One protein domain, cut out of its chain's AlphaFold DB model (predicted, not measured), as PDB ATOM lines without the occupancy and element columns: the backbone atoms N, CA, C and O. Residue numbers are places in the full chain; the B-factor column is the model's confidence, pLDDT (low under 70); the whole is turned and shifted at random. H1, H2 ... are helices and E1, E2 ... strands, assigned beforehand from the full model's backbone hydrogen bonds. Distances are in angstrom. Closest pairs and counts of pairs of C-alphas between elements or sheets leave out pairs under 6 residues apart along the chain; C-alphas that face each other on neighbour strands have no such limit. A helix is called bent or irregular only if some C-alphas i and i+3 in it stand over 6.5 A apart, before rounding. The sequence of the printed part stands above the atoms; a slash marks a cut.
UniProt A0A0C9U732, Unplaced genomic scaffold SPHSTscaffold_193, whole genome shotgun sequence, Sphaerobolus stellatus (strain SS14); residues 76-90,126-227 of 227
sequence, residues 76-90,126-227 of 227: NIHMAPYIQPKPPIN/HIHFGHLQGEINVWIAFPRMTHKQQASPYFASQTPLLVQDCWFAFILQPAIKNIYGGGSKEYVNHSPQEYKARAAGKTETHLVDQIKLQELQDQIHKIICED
ATOM      1  N   ASN A  76     139.949  66.268 214.035       91.62
ATOM      2  CA  ASN A  76     139.910  67.498 213.247       91.62
ATOM      3  C   ASN A  76     140.234  68.675 214.162       91.62
ATOM      4  O   ASN A  76     139.458  68.987 215.062       91.62
ATOM      5  N   ILE A  77     141.374  69.318 213.940       91.38
ATOM      6  CA  ILE A  77     141.860  70.448 214.733       91.38
ATOM      7  C   ILE A  77     141.530  71.741 214.005       91.38
ATOM      8  O   ILE A  77     141.809  71.864 212.816       91.38
ATOM      9  N   HIS A  78     140.947  72.715 214.694       90.44
ATOM     10  CA  HIS A  78     140.665  74.015 214.096       90.44
ATOM     11  C   HIS A  78     141.949  74.767 213.757       90.44
ATOM     12  O   HIS A  78     142.884  74.811 214.550       90.44
ATOM     13  N   MET A  79     141.967  75.410 212.590       89.06
ATOM     14  CA  MET A  79     143.099  76.230 212.137       89.06
ATOM     15  C   MET A  79     142.854  77.735 212.306       89.06
ATOM     16  O   MET A  79     143.762  78.543 212.106       89.06
ATOM     17  N   ALA A  80     141.639  78.116 212.702       87.69
ATOM     18  CA  ALA A  80     141.225  79.486 212.970       87.69
ATOM     19  C   ALA A  80     140.299  79.532 214.204       87.69
ATOM     20  O   ALA A  80     139.670  78.518 214.521       87.69
ATOM     21  N   PRO A  81     140.178  80.694 214.877       83.88
ATOM     22  CA  PRO A  81     139.268  80.857 216.003       83.88
ATOM     23  C   PRO A  81     137.844  80.434 215.670       83.88
ATOM     24  O   PRO A  81     137.267  80.848 214.662       83.88
ATOM     25  N   TYR A  82     137.261  79.646 216.564       75.69
ATOM     26  CA  TYR A  82     135.874  79.238 216.456       75.69
ATOM     27  C   TYR A  82     134.971  80.307 217.080       75.69
ATOM     28  O   TYR A  82     134.822  80.393 218.300       75.69
ATOM     29  N   ILE A  83     134.404  81.168 216.231       76.44
ATOM     30  CA  ILE A  83     133.599  82.312 216.667       76.44
ATOM     31  C   ILE A  83     132.176  81.843 216.972       76.44
ATOM     32  O   ILE A  83     131.391  81.554 216.071       76.44
ATOM     33  N   GLN A  84     131.832  81.817 218.257       76.75
ATOM     34  CA  GLN A  84     130.474  81.585 218.737       76.75
ATOM     35  C   GLN A  84     130.020  82.704 219.686       76.75
ATOM     36  O   GLN A  84     130.849  83.305 220.375       76.75
ATOM     37  N   PRO A  85     128.700  82.971 219.770       77.75
ATOM     38  CA  PRO A  85     128.150  83.978 220.681       77.75
ATOM     39  C   PRO A  85     128.271  83.580 222.158       77.75
ATOM     40  O   PRO A  85     128.172  84.432 223.034       77.75
ATOM     41  N   LYS A  86     128.456  82.288 222.441       84.19
ATOM     42  CA  LYS A  86     128.608  81.731 223.784       84.19
ATOM     43  C   LYS A  86     129.919  80.945 223.862       84.19
ATOM     44  O   LYS A  86     130.382  80.459 222.830       84.19
ATOM     45  N   PRO A  87     130.514  80.804 225.057       83.19
ATOM     46  CA  PRO A  87     131.647  79.903 225.246       83.19
ATOM     47  C   PRO A  87     131.250  78.455 224.894       83.19
ATOM     48  O   PRO A  87     130.077  78.104 225.071       83.19
ATOM     49  N   PRO A  88     132.200  77.612 224.436       83.62
ATOM     50  CA  PRO A  88     131.915  76.228 224.042       83.62
ATOM     51  C   PRO A  88     131.162  75.417 225.112       83.62
ATOM     52  O   PRO A  88     130.215  74.701 224.802       83.62
ATOM     53  N   ILE A  89     131.532  75.586 226.380       84.50
ATOM     54  CA  ILE A  89     130.834  75.070 227.559       84.50
ATOM     55  C   ILE A  89     130.159  76.250 228.256       84.50
ATOM     56  O   ILE A  89     130.737  76.918 229.115       84.50
ATOM     57  N   ASN A  90     128.911  76.514 227.886       81.25
ATOM     58  CA  ASN A  90     128.131  77.618 228.451       81.25
ATOM     59  C   ASN A  90     127.240  77.216 229.634       81.25
ATOM     60  O   ASN A  90     126.741  78.087 230.343       81.25
ATOM     61  N   HIS A 126     137.914  79.066 227.901       91.31
ATOM     62  CA  HIS A 126     138.294  77.952 227.039       91.31
ATOM     63  C   HIS A 126     137.920  78.216 225.582       91.31
ATOM     64  O   HIS A 126     137.020  78.999 225.275       91.31
ATOM     65  N   ILE A 127     138.632  77.548 224.679       91.31
ATOM     66  CA  ILE A 127     138.414  77.612 223.233       91.31
ATOM     67  C   ILE A 127     138.112  76.227 222.677       91.31
ATOM     68  O   ILE A 127     138.531  75.208 223.231       91.31
ATOM     69  N   HIS A 128     137.401  76.200 221.553       90.12
ATOM     70  CA  HIS A 128     137.180  74.979 220.797       90.12
ATOM     71  C   HIS A 128     138.434  74.632 219.998       90.12
ATOM     72  O   HIS A 128     138.808  75.362 219.081       90.12
ATOM     73  N   PHE A 129     139.104  73.546 220.375       90.81
ATOM     74  CA  PHE A 129     140.351  73.123 219.745       90.81
ATOM     75  C   PHE A 129     140.102  72.233 218.534       90.81
ATOM     76  O   PHE A 129     140.759  72.384 217.509       90.81
ATOM     77  N   GLY A 130     139.128  71.336 218.629       90.81
ATOM     78  CA  GLY A 130     138.829  70.397 217.562       90.81
ATOM     79  C   GLY A 130     137.719  69.433 217.935       90.81
ATOM     80  O   GLY A 130     137.124  69.541 219.006       90.81
ATOM     81  N   HIS A 131     137.450  68.476 217.055       91.06
ATOM     82  CA  HIS A 131     136.456  67.438 217.293       91.06
ATOM     83  C   HIS A 131     136.815  66.119 216.600       91.06
ATOM     84  O   HIS A 131     137.459  66.094 215.545       91.06
ATOM     85  N   LEU A 132     136.358  65.004 217.169       88.69
ATOM     86  CA  LEU A 132     136.415  63.684 216.544       88.69
ATOM     87  C   LEU A 132     135.031  63.356 216.004       88.69
ATOM     88  O   LEU A 132     134.064  63.361 216.763       88.69
ATOM     89  N   GLN A 133     134.936  63.110 214.694       76.25
ATOM     90  CA  GLN A 133     133.707  62.690 213.996       76.25
ATOM     91  C   GLN A 133     132.456  63.568 214.248       76.25
ATOM     92  O   GLN A 133     131.364  63.213 213.835       76.25
ATOM     93  N   GLY A 134     132.617  64.740 214.878       68.81
ATOM     94  CA  GLY A 134     131.523  65.650 215.243       68.81
ATOM     95  C   GLY A 134     130.864  65.330 216.588       68.81
ATOM     96  O   GLY A 134     130.066  66.130 217.063       68.81
ATOM     97  N   GLU A 135     131.220  64.210 217.217       77.25
ATOM     98  CA  GLU A 135     130.587  63.730 218.450       77.25
ATOM     99  C   GLU A 135     131.397  64.089 219.699       77.25
ATOM    100  O   GLU A 135     130.835  64.462 220.728       77.25
ATOM    101  N   ILE A 136     132.730  64.024 219.612       86.56
ATOM    102  CA  ILE A 136     133.613  64.317 220.744       86.56
ATOM    103  C   ILE A 136     134.289  65.657 220.501       86.56
ATOM    104  O   ILE A 136     135.154  65.773 219.634       86.56
ATOM    105  N   ASN A 137     133.911  66.655 221.293       89.31
ATOM    106  CA  ASN A 137     134.528  67.975 221.260       89.31
ATOM    107  C   ASN A 137     135.773  68.008 222.144       89.31
ATOM    108  O   ASN A 137     135.786  67.471 223.253       89.31
ATOM    109  N   VAL A 138     136.813  68.679 221.662       90.62
ATOM    110  CA  VAL A 138     138.064  68.886 222.386       90.62
ATOM    111  C   VAL A 138     138.238  70.374 222.630       90.62
ATOM    112  O   VAL A 138     138.184  71.194 221.710       90.62
ATOM    113  N   TRP A 139     138.458  70.723 223.892       91.06
ATOM    114  CA  TRP A 139     138.599  72.100 224.344       91.06
ATOM    115  C   TRP A 139     139.964  72.321 224.980       91.06
ATOM    116  O   TRP A 139     140.489  71.440 225.660       91.06
ATOM    117  N   ILE A 140     140.502  73.524 224.803       90.69
ATOM    118  CA  ILE A 140     141.685  73.989 225.531       90.69
ATOM    119  C   ILE A 140     141.233  75.052 226.520       90.69
ATOM    120  O   ILE A 140     140.582  76.023 226.135       90.69
ATOM    121  N   ALA A 141     141.566  74.849 227.791       90.25
ATOM    122  CA  ALA A 141     141.253  75.772 228.869       90.25
ATOM    123  C   ALA A 141     142.460  76.656 229.209       90.25
ATOM    124  O   ALA A 141     143.605  76.210 229.148       90.25
ATOM    125  N   PHE A 142     142.192  77.882 229.656       90.00
ATOM    126  CA  PHE A 142     143.179  78.873 230.088       90.00
ATOM    127  C   PHE A 142     142.946  79.249 231.558       90.00
ATOM    128  O   PHE A 142     142.434  80.334 231.851       90.00
ATOM    129  N   PRO A 143     143.329  78.386 232.520       87.19
ATOM    130  CA  PRO A 143     143.059  78.613 233.939       87.19
ATOM    131  C   PRO A 143     143.548  79.961 234.472       87.19
ATOM    132  O   PRO A 143     142.843  80.603 235.245       87.19
ATOM    133  N   ARG A 144     144.720  80.424 234.016       84.44
ATOM    134  CA  ARG A 144     145.322  81.696 234.455       84.44
ATOM    135  C   ARG A 144     144.546  82.940 234.016       84.44
ATOM    136  O   ARG A 144     144.763  84.005 234.572       84.44
ATOM    137  N   MET A 145     143.645  82.815 233.042       87.69
ATOM    138  CA  MET A 145     142.792  83.917 232.590       87.69
ATOM    139  C   MET A 145     141.479  84.017 233.375       87.69
ATOM    140  O   MET A 145     140.655  84.881 233.079       87.69
ATOM    141  N   THR A 146     141.245  83.133 234.346       88.75
ATOM    142  CA  THR A 146     139.995  83.106 235.112       88.75
ATOM    143  C   THR A 146     139.853  84.379 235.947       88.75
ATOM    144  O   THR A 146     140.636  84.625 236.858       88.75
ATOM    145  N   HIS A 147     138.831  85.182 235.650       86.44
ATOM    146  CA  HIS A 147     138.499  86.399 236.392       86.44
ATOM    147  C   HIS A 147     136.986  86.641 236.387       86.44
ATOM    148  O   HIS A 147     136.257  86.110 235.544       86.44
ATOM    149  N   LYS A 148     136.497  87.436 237.344       85.25
ATOM    150  CA  LYS A 148     135.103  87.902 237.349       85.25
ATOM    151  C   LYS A 148     134.925  89.029 236.336       85.25
ATOM    152  O   LYS A 148     135.814  89.862 236.173       85.25
ATOM    153  N   GLN A 149     133.775  89.060 235.672       83.06
ATOM    154  CA  GLN A 149     133.409  90.172 234.804       83.06
ATOM    155  C   GLN A 149     133.304  91.470 235.613       83.06
ATOM    156  O   GLN A 149     132.820  91.483 236.746       83.06
ATOM    157  N   GLN A 150     133.734  92.585 235.022       79.00
ATOM    158  CA  GLN A 150     133.576  93.888 235.656       79.00
ATOM    159  C   GLN A 150     132.079  94.186 235.834       79.00
ATOM    160  O   GLN A 150     131.302  94.042 234.893       79.00
ATOM    161  N   ALA A 151     131.681  94.578 237.048       81.88
ATOM    162  CA  ALA A 151     130.290  94.863 237.422       81.88
ATOM    163  C   ALA A 151     129.303  93.675 237.333       81.88
ATOM    164  O   ALA A 151     128.092  93.884 237.332       81.88
ATOM    165  N   SER A 152     129.791  92.430 237.302       79.06
ATOM    166  CA  SER A 152     128.953  91.227 237.271       79.06
ATOM    167  C   SER A 152     129.495  90.161 238.234       79.06
ATOM    168  O   SER A 152     130.711  90.009 238.367       79.06
ATOM    169  N   PRO A 153     128.625  89.401 238.926       77.44
ATOM    170  CA  PRO A 153     129.068  88.317 239.802       77.44
ATOM    171  C   PRO A 153     129.609  87.107 239.018       77.44
ATOM    172  O   PRO A 153     130.197  86.205 239.618       77.44
ATOM    173  N   TYR A 154     129.418  87.071 237.695       81.06
ATOM    174  CA  TYR A 154     129.766  85.936 236.847       81.06
ATOM    175  C   TYR A 154     131.243  85.936 236.430       81.06
ATOM    176  O   TYR A 154     131.864  86.978 236.215       81.06
ATOM    177  N   PHE A 155     131.802  84.736 236.270       84.06
ATOM    178  CA  PHE A 155     133.133  84.549 235.695       84.06
ATOM    179  C   PHE A 155     133.118  84.793 234.186       84.06
ATOM    180  O   PHE A 155     132.196  84.373 233.484       84.06
ATOM    181  N   ALA A 156     134.159  85.449 233.682       85.88
ATOM    182  CA  ALA A 156     134.381  85.595 232.254       85.88
ATOM    183  C   ALA A 156     134.893  84.263 231.691       85.88
ATOM    184  O   ALA A 156     136.066  83.940 231.834       85.88
ATOM    185  N   SER A 157     134.014  83.479 231.066       85.69
ATOM    186  CA  SER A 157     134.363  82.184 230.457       85.69
ATOM    187  C   SER A 157     134.619  82.257 228.948       85.69
ATOM    188  O   SER A 157     135.087  81.290 228.350       85.69
ATOM    189  N   GLN A 158     134.347  83.402 228.315       86.88
ATOM    190  CA  GLN A 158     134.657  83.625 226.906       86.88
ATOM    191  C   GLN A 158     136.075  84.180 226.755       86.88
ATOM    192  O   GLN A 158     136.402  85.235 227.296       86.88
ATOM    193  N   THR A 159     136.910  83.486 225.983       88.69
ATOM    194  CA  THR A 159     138.256  83.964 225.654       88.69
ATOM    195  C   THR A 159     138.174  85.102 224.628       88.69
ATOM    196  O   THR A 159     137.568  84.902 223.568       88.69
ATOM    197  N   PRO A 160     138.784  86.279 224.879       88.88
ATOM    198  CA  PRO A 160     138.809  87.384 223.923       88.88
ATOM    199  C   PRO A 160     139.370  86.963 222.563       88.88
ATOM    200  O   PRO A 160     140.358  86.231 222.506       88.88
ATOM    201  N   LEU A 161     138.783  87.464 221.472       87.06
ATOM    202  CA  LEU A 161     139.168  87.079 220.107       87.06
ATOM    203  C   LEU A 161     140.664  87.287 219.834       87.06
ATOM    204  O   LEU A 161     141.288  86.421 219.239       87.06
ATOM    205  N   LEU A 162     141.251  88.380 220.334       88.19
ATOM    206  CA  LEU A 162     142.688  88.650 220.203       88.19
ATOM    207  C   LEU A 162     143.556  87.552 220.832       88.19
ATOM    208  O   LEU A 162     144.578  87.181 220.271       88.19
ATOM    209  N   VAL A 163     143.142  87.000 221.975       88.94
ATOM    210  CA  VAL A 163     143.878  85.910 222.629       88.94
ATOM    211  C   VAL A 163     143.739  84.619 221.831       88.94
ATOM    212  O   VAL A 163     144.722  83.901 221.661       88.94
ATOM    213  N   GLN A 164     142.546  84.342 221.293       89.12
ATOM    214  CA  GLN A 164     142.359  83.204 220.392       89.12
ATOM    215  C   GLN A 164     143.244  83.357 219.150       89.12
ATOM    216  O   GLN A 164     143.960  82.432 218.789       89.12
ATOM    217  N   ASP A 165     143.252  84.540 218.536       88.62
ATOM    218  CA  ASP A 165     144.084  84.855 217.375       88.62
ATOM    219  C   ASP A 165     145.564  84.610 217.645       88.62
ATOM    220  O   ASP A 165     146.219  83.945 216.843       88.62
ATOM    221  N   CYS A 166     146.074  85.088 218.782       90.50
ATOM    222  CA  CYS A 166     147.450  84.836 219.190       90.50
ATOM    223  C   CYS A 166     147.718  83.338 219.379       90.50
ATOM    224  O   CYS A 166     148.715  82.832 218.870       90.50
ATOM    225  N   TRP A 167     146.813  82.614 220.044       91.12
ATOM    226  CA  TRP A 167     146.941  81.168 220.232       91.12
ATOM    227  C   TRP A 167     147.052  80.422 218.894       91.12
ATOM    228  O   TRP A 167     147.953  79.606 218.699       91.12
ATOM    229  N   PHE A 168     146.173  80.720 217.935       90.69
ATOM    230  CA  PHE A 168     146.216  80.067 216.627       90.69
ATOM    231  C   PHE A 168     147.452  80.479 215.817       90.69
ATOM    232  O   PHE A 168     148.114  79.613 215.249       90.69
ATOM    233  N   ALA A 169     147.776  81.772 215.768       90.31
ATOM    234  CA  ALA A 169     148.836  82.302 214.913       90.31
ATOM    235  C   ALA A 169     150.252  81.979 215.410       90.31
ATOM    236  O   ALA A 169     151.118  81.676 214.590       90.31
ATOM    237  N   PHE A 170     150.488  82.056 216.722       90.88
ATOM    238  CA  PHE A 170     151.828  81.929 217.303       90.88
ATOM    239  C   PHE A 170     152.116  80.541 217.869       90.88
ATOM    240  O   PHE A 170     153.271  80.134 217.887       90.88
ATOM    241  N   ILE A 171     151.090  79.785 218.271       92.19
ATOM    242  CA  ILE A 171     151.288  78.476 218.909       92.19
ATOM    243  C   ILE A 171     150.843  77.355 217.973       92.19
ATOM    244  O   ILE A 171     151.657  76.535 217.546       92.19
ATOM    245  N   LEU A 172     149.562  77.322 217.595       91.69
ATOM    246  CA  LEU A 172     149.014  76.151 216.908       91.69
ATOM    247  C   LEU A 172     149.484  76.011 215.456       91.69
ATOM    248  O   LEU A 172     149.944  74.944 215.056       91.69
ATOM    249  N   GLN A 173     149.358  77.065 214.646       89.56
ATOM    250  CA  GLN A 173     149.724  77.003 213.230       89.56
ATOM    251  C   GLN A 173     151.221  76.701 213.030       89.56
ATOM    252  O   GLN A 173     151.528  75.864 212.178       89.56
ATOM    253  N   PRO A 174     152.159  77.300 213.794       89.44
ATOM    254  CA  PRO A 174     153.567  76.910 213.736       89.44
ATOM    255  C   PRO A 174     153.804  75.460 214.168       89.44
ATOM    256  O   PRO A 174     154.532  74.742 213.483       89.44
ATOM    257  N   ALA A 175     153.140  74.988 215.231       91.25
ATOM    258  CA  ALA A 175     153.265  73.601 215.675       91.25
ATOM    259  C   ALA A 175     152.819  72.604 214.587       91.25
ATOM    260  O   ALA A 175     153.550  71.664 214.272       91.25
ATOM    261  N   ILE A 176     151.673  72.852 213.940       89.69
ATOM    262  CA  ILE A 176     151.172  72.025 212.827       89.69
ATOM    263  C   ILE A 176     152.140  72.066 211.627       89.69
ATOM    264  O   ILE A 176     152.422  71.031 211.022       89.69
ATOM    265  N   LYS A 177     152.699  73.239 211.290       86.69
ATOM    266  CA  LYS A 177     153.707  73.374 210.217       86.69
ATOM    267  C   LYS A 177     154.953  72.531 210.491       86.69
ATOM    268  O   LYS A 177     155.480  71.918 209.561       86.69
ATOM    269  N   ASN A 178     155.401  72.477 211.743       87.50
ATOM    270  CA  ASN A 178     156.601  71.739 212.130       87.50
ATOM    271  C   ASN A 178     156.413  70.219 212.017       87.50
ATOM    272  O   ASN A 178     157.292  69.539 211.491       87.50
ATOM    273  N   ILE A 179     155.268  69.679 212.450       88.12
ATOM    274  CA  ILE A 179     155.037  68.220 212.449       88.12
ATOM    275  C   ILE A 179     154.730  67.642 211.054       88.12
ATOM    276  O   ILE A 179     154.948  66.450 210.821       88.12
ATOM    277  N   TYR A 180     154.249  68.467 210.117       81.62
ATOM    278  CA  TYR A 180     153.906  68.066 208.740       81.62
ATOM    279  C   TYR A 180     154.904  68.582 207.676       81.62
ATOM    280  O   TYR A 180     154.613  68.595 206.476       81.62
ATOM    281  N   GLY A 181     156.102  69.013 208.085       63.25
ATOM    282  CA  GLY A 181     157.087  69.644 207.203       63.25
ATOM    283  C   GLY A 181     157.632  68.746 206.076       63.25
ATOM    284  O   GLY A 181     158.168  67.671 206.325       63.25
ATOM    285  N   GLY A 182     157.557  69.236 204.827       53.22
ATOM    286  CA  GLY A 182     158.207  68.668 203.633       53.22
ATOM    287  C   GLY A 182     157.244  68.431 202.467       53.22
ATOM    288  O   GLY A 182     157.248  69.203 201.510       53.22
ATOM    289  N   GLY A 183     156.410  67.393 202.573       54.03
ATOM    290  CA  GLY A 183     155.464  66.960 201.530       54.03
ATOM    291  C   GLY A 183     154.052  67.552 201.628       54.03
ATOM    292  O   GLY A 183     153.303  67.480 200.664       54.03
ATOM    293  N   SER A 184     153.694  68.174 202.758       57.00
ATOM    294  CA  SER A 184     152.346  68.719 203.025       57.00
ATOM    295  C   SER A 184     152.294  70.251 202.988       57.00
ATOM    296  O   SER A 184     151.302  70.855 203.394       57.00
ATOM    297  N   LYS A 185     153.375  70.898 202.526       57.16
ATOM    298  CA  LYS A 185     153.550  72.363 202.545       57.16
ATOM    299  C   LYS A 185     152.381  73.109 201.904       57.16
ATOM    300  O   LYS A 185     151.995  74.160 202.399       57.16
ATOM    301  N   GLU A 186     151.799  72.551 200.852       53.03
ATOM    302  CA  GLU A 186     150.690  73.142 200.092       53.03
ATOM    303  C   GLU A 186     149.394  73.276 200.907       53.03
ATOM    304  O   GLU A 186     148.595  74.169 200.633       53.03
ATOM    305  N   TYR A 187     149.211  72.438 201.934       58.34
ATOM    306  CA  TYR A 187     147.998  72.396 202.759       58.34
ATOM    307  C   TYR A 187     148.160  73.088 204.118       58.34
ATOM    308  O   TYR A 187     147.170  73.319 204.807       58.34
ATOM    309  N   VAL A 188     149.399  73.393 204.519       62.31
ATOM    310  CA  VAL A 188     149.723  73.842 205.884       62.31
ATOM    311  C   VAL A 188     150.414  75.218 205.908       62.31
ATOM    312  O   VAL A 188     150.438  75.886 206.945       62.31
ATOM    313  N   ASN A 189     150.908  75.723 204.770       67.94
ATOM    314  CA  ASN A 189     151.600  77.017 204.672       67.94
ATOM    315  C   ASN A 189     150.687  78.242 204.529       67.94
ATOM    316  O   ASN A 189     151.100  79.245 203.957       67.94
ATOM    317  N   HIS A 190     149.481  78.212 205.086       75.12
ATOM    318  CA  HIS A 190     148.645  79.408 205.087       75.12
ATOM    319  C   HIS A 190     149.087  80.412 206.150       75.12
ATOM    320  O   HIS A 190     149.641  80.055 207.203       75.12
ATOM    321  N   SER A 191     148.875  81.690 205.847       76.25
ATOM    322  CA  SER A 191     148.951  82.758 206.841       76.25
ATOM    323  C   SER A 191     147.732  82.698 207.779       76.25
ATOM    324  O   SER A 191     146.678  82.182 207.391       76.25
ATOM    325  N   PRO A 192     147.808  83.250 209.004       76.94
ATOM    326  CA  PRO A 192     146.645  83.322 209.889       76.94
ATOM    327  C   PRO A 192     145.435  84.014 209.236       76.94
ATOM    328  O   PRO A 192     144.291  83.636 209.479       76.94
ATOM    329  N   GLN A 193     145.685  85.013 208.382       79.25
ATOM    330  CA  GLN A 193     144.645  85.713 207.624       79.25
ATOM    331  C   GLN A 193     144.023  84.822 206.544       79.25
ATOM    332  O   GLN A 193     142.806  84.829 206.386       79.25
ATOM    333  N   GLU A 194     144.824  84.016 205.846       79.56
ATOM    334  CA  GLU A 194     144.325  83.042 204.870       79.56
ATOM    335  C   GLU A 194     143.474  81.955 205.524       79.56
ATOM    336  O   GLU A 194     142.408  81.638 205.003       79.56
ATOM    337  N   TYR A 195     143.886  81.424 206.682       80.25
ATOM    338  CA  TYR A 195     143.072  80.457 207.425       80.25
ATOM    339  C   TYR A 195     141.713  81.048 207.821       80.25
ATOM    340  O   TYR A 195     140.681  80.399 207.655       80.25
ATOM    341  N   LYS A 196     141.682  82.307 208.273       79.31
ATOM    342  CA  LYS A 196     140.428  83.019 208.572       79.31
ATOM    343  C   LYS A 196     139.578  83.264 207.324       79.31
ATOM    344  O   LYS A 196     138.361  83.093 207.370       79.31
ATOM    345  N   ALA A 197     140.203  83.656 206.216       80.62
ATOM    346  CA  ALA A 197     139.510  83.894 204.954       80.62
ATOM    347  C   ALA A 197     138.888  82.603 204.401       80.62
ATOM    348  O   ALA A 197     137.749  82.627 203.944       80.62
ATOM    349  N   ARG A 198     139.605  81.476 204.499       77.94
ATOM    350  CA  ARG A 198     139.123  80.144 204.100       77.94
ATOM    351  C   ARG A 198     138.013  79.623 204.991       77.94
ATOM    352  O   ARG A 198     137.055  79.053 204.477       77.94
ATOM    353  N   ALA A 199     138.114  79.875 206.295       78.62
ATOM    354  CA  ALA A 199     137.048  79.552 207.225       78.62
ATOM    355  C   ALA A 199     135.730  80.199 206.769       78.62
ATOM    356  O   ALA A 199     134.709  79.529 206.791       78.62
ATOM    357  N   ALA A 200     135.734  81.451 206.281       64.06
ATOM    358  CA  ALA A 200     134.569  82.118 205.672       64.06
ATOM    359  C   ALA A 200     133.261  82.008 206.499       64.06
ATOM    360  O   ALA A 200     132.164  81.921 205.948       64.06
ATOM    361  N   GLY A 201     133.367  81.967 207.834       60.81
ATOM    362  CA  GLY A 201     132.237  81.751 208.753       60.81
ATOM    363  C   GLY A 201     131.861  80.281 209.014       60.81
ATOM    364  O   GLY A 201     130.965  80.011 209.807       60.81
ATOM    365  N   LYS A 202     132.549  79.332 208.379       66.44
ATOM    366  CA  LYS A 202     132.568  77.889 208.665       66.44
ATOM    367  C   LYS A 202     133.825  77.508 209.463       66.44
ATOM    368  O   LYS A 202     134.640  78.350 209.830       66.44
ATOM    369  N   THR A 203     133.975  76.218 209.749       72.12
ATOM    370  CA  THR A 203     135.140  75.647 210.431       72.12
ATOM    371  C   THR A 203     136.217  75.244 209.426       72.12
ATOM    372  O   THR A 203     136.005  74.309 208.657       72.12
ATOM    373  N   GLU A 204     137.376  75.902 209.464       84.69
ATOM    374  CA  GLU A 204     138.591  75.397 208.812       84.69
ATOM    375  C   GLU A 204     139.303  74.452 209.783       84.69
ATOM    376  O   GLU A 204     139.662  74.854 210.897       84.69
ATOM    377  N   THR A 205     139.477  73.193 209.383       87.44
ATOM    378  CA  THR A 205     140.090  72.154 210.217       87.44
ATOM    379  C   THR A 205     141.178  71.393 209.483       87.44
ATOM    380  O   THR A 205     141.086  71.172 208.279       87.44
ATOM    381  N   HIS A 206     142.165  70.916 210.232       88.12
ATOM    382  CA  HIS A 206     143.194  70.004 209.765       88.12
ATOM    383  C   HIS A 206     143.065  68.654 210.473       88.12
ATOM    384  O   HIS A 206     142.925  68.601 211.696       88.12
ATOM    385  N   LEU A 207     143.095  67.563 209.709       89.50
ATOM    386  CA  LEU A 207     143.014  66.216 210.263       89.50
ATOM    387  C   LEU A 207     144.385  65.797 210.796       89.50
ATOM    388  O   LEU A 207     145.353  65.758 210.042       89.50
ATOM    389  N   VAL A 208     144.447  65.443 212.077       88.56
ATOM    390  CA  VAL A 208     145.665  64.979 212.745       88.56
ATOM    391  C   VAL A 208     145.467  63.553 213.236       88.56
ATOM    392  O   VAL A 208     144.523  63.265 213.974       88.56
ATOM    393  N   ASP A 209     146.334  62.646 212.792       88.94
ATOM    394  CA  ASP A 209     146.334  61.248 213.224       88.94
ATOM    395  C   ASP A 209     146.932  61.073 214.630       88.94
ATOM    396  O   ASP A 209     147.511  61.991 215.207       88.94
ATOM    397  N   GLN A 210     146.794  59.872 215.192       84.69
ATOM    398  CA  GLN A 210     147.266  59.558 216.541       84.69
ATOM    399  C   GLN A 210     148.774  59.802 216.740       84.69
ATOM    400  O   GLN A 210     149.175  60.247 217.816       84.69
ATOM    401  N   ILE A 211     149.610  59.491 215.745       85.12
ATOM    402  CA  ILE A 211     151.071  59.613 215.863       85.12
ATOM    403  C   ILE A 211     151.434  61.098 215.887       85.12
ATOM    404  O   ILE A 211     152.145  61.569 216.776       85.12
ATOM    405  N   LYS A 212     150.858  61.854 214.952       89.56
ATOM    406  CA  LYS A 212     151.072  63.293 214.813       89.56
ATOM    407  C   LYS A 212     150.441  64.099 215.941       89.56
ATOM    408  O   LYS A 212     150.932  65.180 216.245       89.56
ATOM    409  N   LEU A 213     149.411  63.579 216.608       90.12
ATOM    410  CA  LEU A 213     148.796  64.232 217.761       90.12
ATOM    411  C   LEU A 213     149.754  64.323 218.954       90.12
ATOM    412  O   LEU A 213     149.733  65.325 219.669       90.12
ATOM    413  N   GLN A 214     150.594  63.310 219.180       88.50
ATOM    414  CA  GLN A 214     151.604  63.392 220.235       88.50
ATOM    415  C   GLN A 214     152.674  64.425 219.870       88.50
ATOM    416  O   GLN A 214     152.928  65.338 220.650       88.50
ATOM    417  N   GLU A 215     153.210  64.350 218.648       91.19
ATOM    418  CA  GLU A 215     154.193  65.324 218.155       91.19
ATOM    419  C   GLU A 215     153.649  66.760 218.223       91.19
ATOM    420  O   GLU A 215     154.374  67.683 218.588       91.19
ATOM    421  N   LEU A 216     152.365  66.959 217.907       91.88
ATOM    422  CA  LEU A 216     151.708  68.259 217.987       91.88
ATOM    423  C   LEU A 216     151.707  68.808 219.412       91.88
ATOM    424  O   LEU A 216     152.029  69.975 219.618       91.88
ATOM    425  N   GLN A 217     151.325  67.983 220.387       91.88
ATOM    426  CA  GLN A 217     151.281  68.389 221.792       91.88
ATOM    427  C   GLN A 217     152.675  68.728 222.314       91.88
ATOM    428  O   GLN A 217     152.835  69.742 222.995       91.88
ATOM    429  N   ASP A 218     153.685  67.952 221.919       91.12
ATOM    430  CA  ASP A 218     155.080  68.206 222.275       91.12
ATOM    431  C   ASP A 218     155.580  69.525 221.657       91.12
ATOM    432  O   ASP A 218     156.231  70.321 222.334       91.12
ATOM    433  N   GLN A 219     155.233  69.811 220.394       91.75
ATOM    434  CA  GLN A 219     155.571  71.086 219.746       91.75
ATOM    435  C   GLN A 219     154.848  72.278 220.384       91.75
ATOM    436  O   GLN A 219     155.471  73.316 220.593       91.75
ATOM    437  N   ILE A 220     153.563  72.144 220.725       91.75
ATOM    438  CA  ILE A 220     152.816  73.184 221.450       91.75
ATOM    439  C   ILE A 220     153.488  73.464 222.796       91.75
ATOM    440  O   ILE A 220     153.716  74.623 223.137       91.75
ATOM    441  N   HIS A 221     153.831  72.413 223.546       89.94
ATOM    442  CA  HIS A 221     154.503  72.556 224.833       89.94
ATOM    443  C   HIS A 221     155.860  73.249 224.690       89.94
ATOM    444  O   HIS A 221     156.174  74.147 225.466       89.94
ATOM    445  N   LYS A 222     156.631  72.878 223.663       91.25
ATOM    446  CA  LYS A 222     157.914  73.505 223.357       91.25
ATOM    447  C   LYS A 222     157.766  75.004 223.082       91.25
ATOM    448  O   LYS A 222     158.459  75.783 223.719       91.25
ATOM    449  N   ILE A 223     156.842  75.401 222.203       89.81
ATOM    450  CA  ILE A 223     156.619  76.819 221.862       89.81
ATOM    451  C   ILE A 223     156.225  77.623 223.107       89.81
ATOM    452  O   ILE A 223     156.768  78.695 223.336       89.81
ATOM    453  N   ILE A 224     155.336  77.088 223.950       87.06
ATOM    454  CA  ILE A 224     154.887  77.768 225.177       87.06
ATOM    455  C   ILE A 224     156.020  77.947 226.200       87.06
ATOM    456  O   ILE A 224     155.956  78.866 227.009       87.06
ATOM    457  N   CYS A 225     157.015  77.059 226.213       82.38
ATOM    458  CA  CYS A 225     158.153  77.129 227.134       82.38
ATOM    459  C   CYS A 225     159.325  77.973 226.604       82.38
ATOM    460  O   CYS A 225     160.218  78.300 227.385       82.38
ATOM    461  N   GLU A 226     159.370  78.253 225.298       77.50
ATOM    462  CA  GLU A 226     160.415  79.065 224.658       77.50
ATOM    463  C   GLU A 226     160.081  80.572 224.637       77.50
ATOM    464  O   GLU A 226     161.007  81.373 224.501       77.50
ATOM    465  N   ASP A 227     158.804  80.943 224.817       51.03
ATOM    466  CA  ASP A 227     158.310  82.317 225.053       51.03
ATOM    467  C   ASP A 227     158.346  82.715 226.546       51.03
ATOM    468  O   ASP A 227     158.649  83.899 226.836       51.03
TER     469      ASP A 227
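What this domain is: This is residues 76 to 90 and 126 to 227 of the 227 residues of an uncharacterized protein of Sphaerobolus stellatus (strain SS14) (UniProt A0A0C9U732). A small, strongly twisted sheet of four strands is covered on one face by the long helix H1, and a second long helix, H4, crosses H1 at a steep tilt. The short helices H2 and H3 pack on H1, while the long loop of residues 142 to 160 reaches away to one end of the longest axis. The printed part has 117 residues, with four named helices and four named strands in the order E1 E2 E3 H1 H2 H3 E4 H4; the sheet runs E3 E2 E1 E4, antiparallel throughout, and the class is mixed, helices and strands. The whole is compact, with a radius of gyration of the C-alphas of 14.9 A, yet elongated, spanning 52 by 32 by 28 A.

How they stand to each other: E1, residues 76 to 78, is an inner strand between E2, residues 126 to 132, and E4, residues 205 to 208. N 78 and O 129 are 2.8 A apart, and N 77 and O 206 2.8 A, within hydrogen-bond range. E2 and E3, residues 136 to 141, form a hairpin; N 138 and O 130 are 2.8 A apart. H1, residues 161 to 179, is on the sheet in two layers, a helix on one face of a sheet, at a height over the sheet of 10.2 A. It lies over E1 and E4, along the strands, at 15 degrees to E1 on the local plane. H1 is the hub. With residues 173 to 177 alone it touches H2, residues 185 to 188; the closest C-alphas, of Lys 177 and Val 188, are 5.9 A apart. It only just touches H3, residues 192 to 199, with 3 pairs of C-alphas within 8 A, the closest Ala 169 and Pro 192 at 5.6 A, about perpendicular at 85 degrees. With residues 171 to 179 alone it touches H4, residues 210 to 226, at a steep tilt of 59 degrees, opposite ways; the C-alphas of Ala 175 and Gln 219 are closest, 5.3 A. H3 and H4 are apart. Every O i to N i+4 pair is within hydrogen-bond range in H3, 12 of 15 in H1 and 11 of 13 in H4; H2 is too short for such a pair.

Where its parts are: E1 begins at C-alpha 76, (139.910, 67.498, 213.247). E2 measures 17.8 A and E3 16.0 A from first to last C-alpha. H1 begins at C-alpha 161, (139.168, 87.079, 220.107), and measures 25.8 A; it is only just irregular, with C-alphas 170 and 173 6.7 A apart. H3 measures 10.6 A. H4 measures 24.9 A and ends at C-alpha 226, (160.415, 79.065, 224.658).

The domain as a whole: The farthest C-alphas, of Ala 151 and Gly 183, are 52.0 A apart. Residues 91 to 125 are not printed, and C-alphas 90 and 126 are 10.3 A apart across the cut. The link E3 to H1, 19 residues, is long. Mean pLDDT of the printed part is 82.9; residues 134, 181 to 189, 200 to 202 and 227 are under 70.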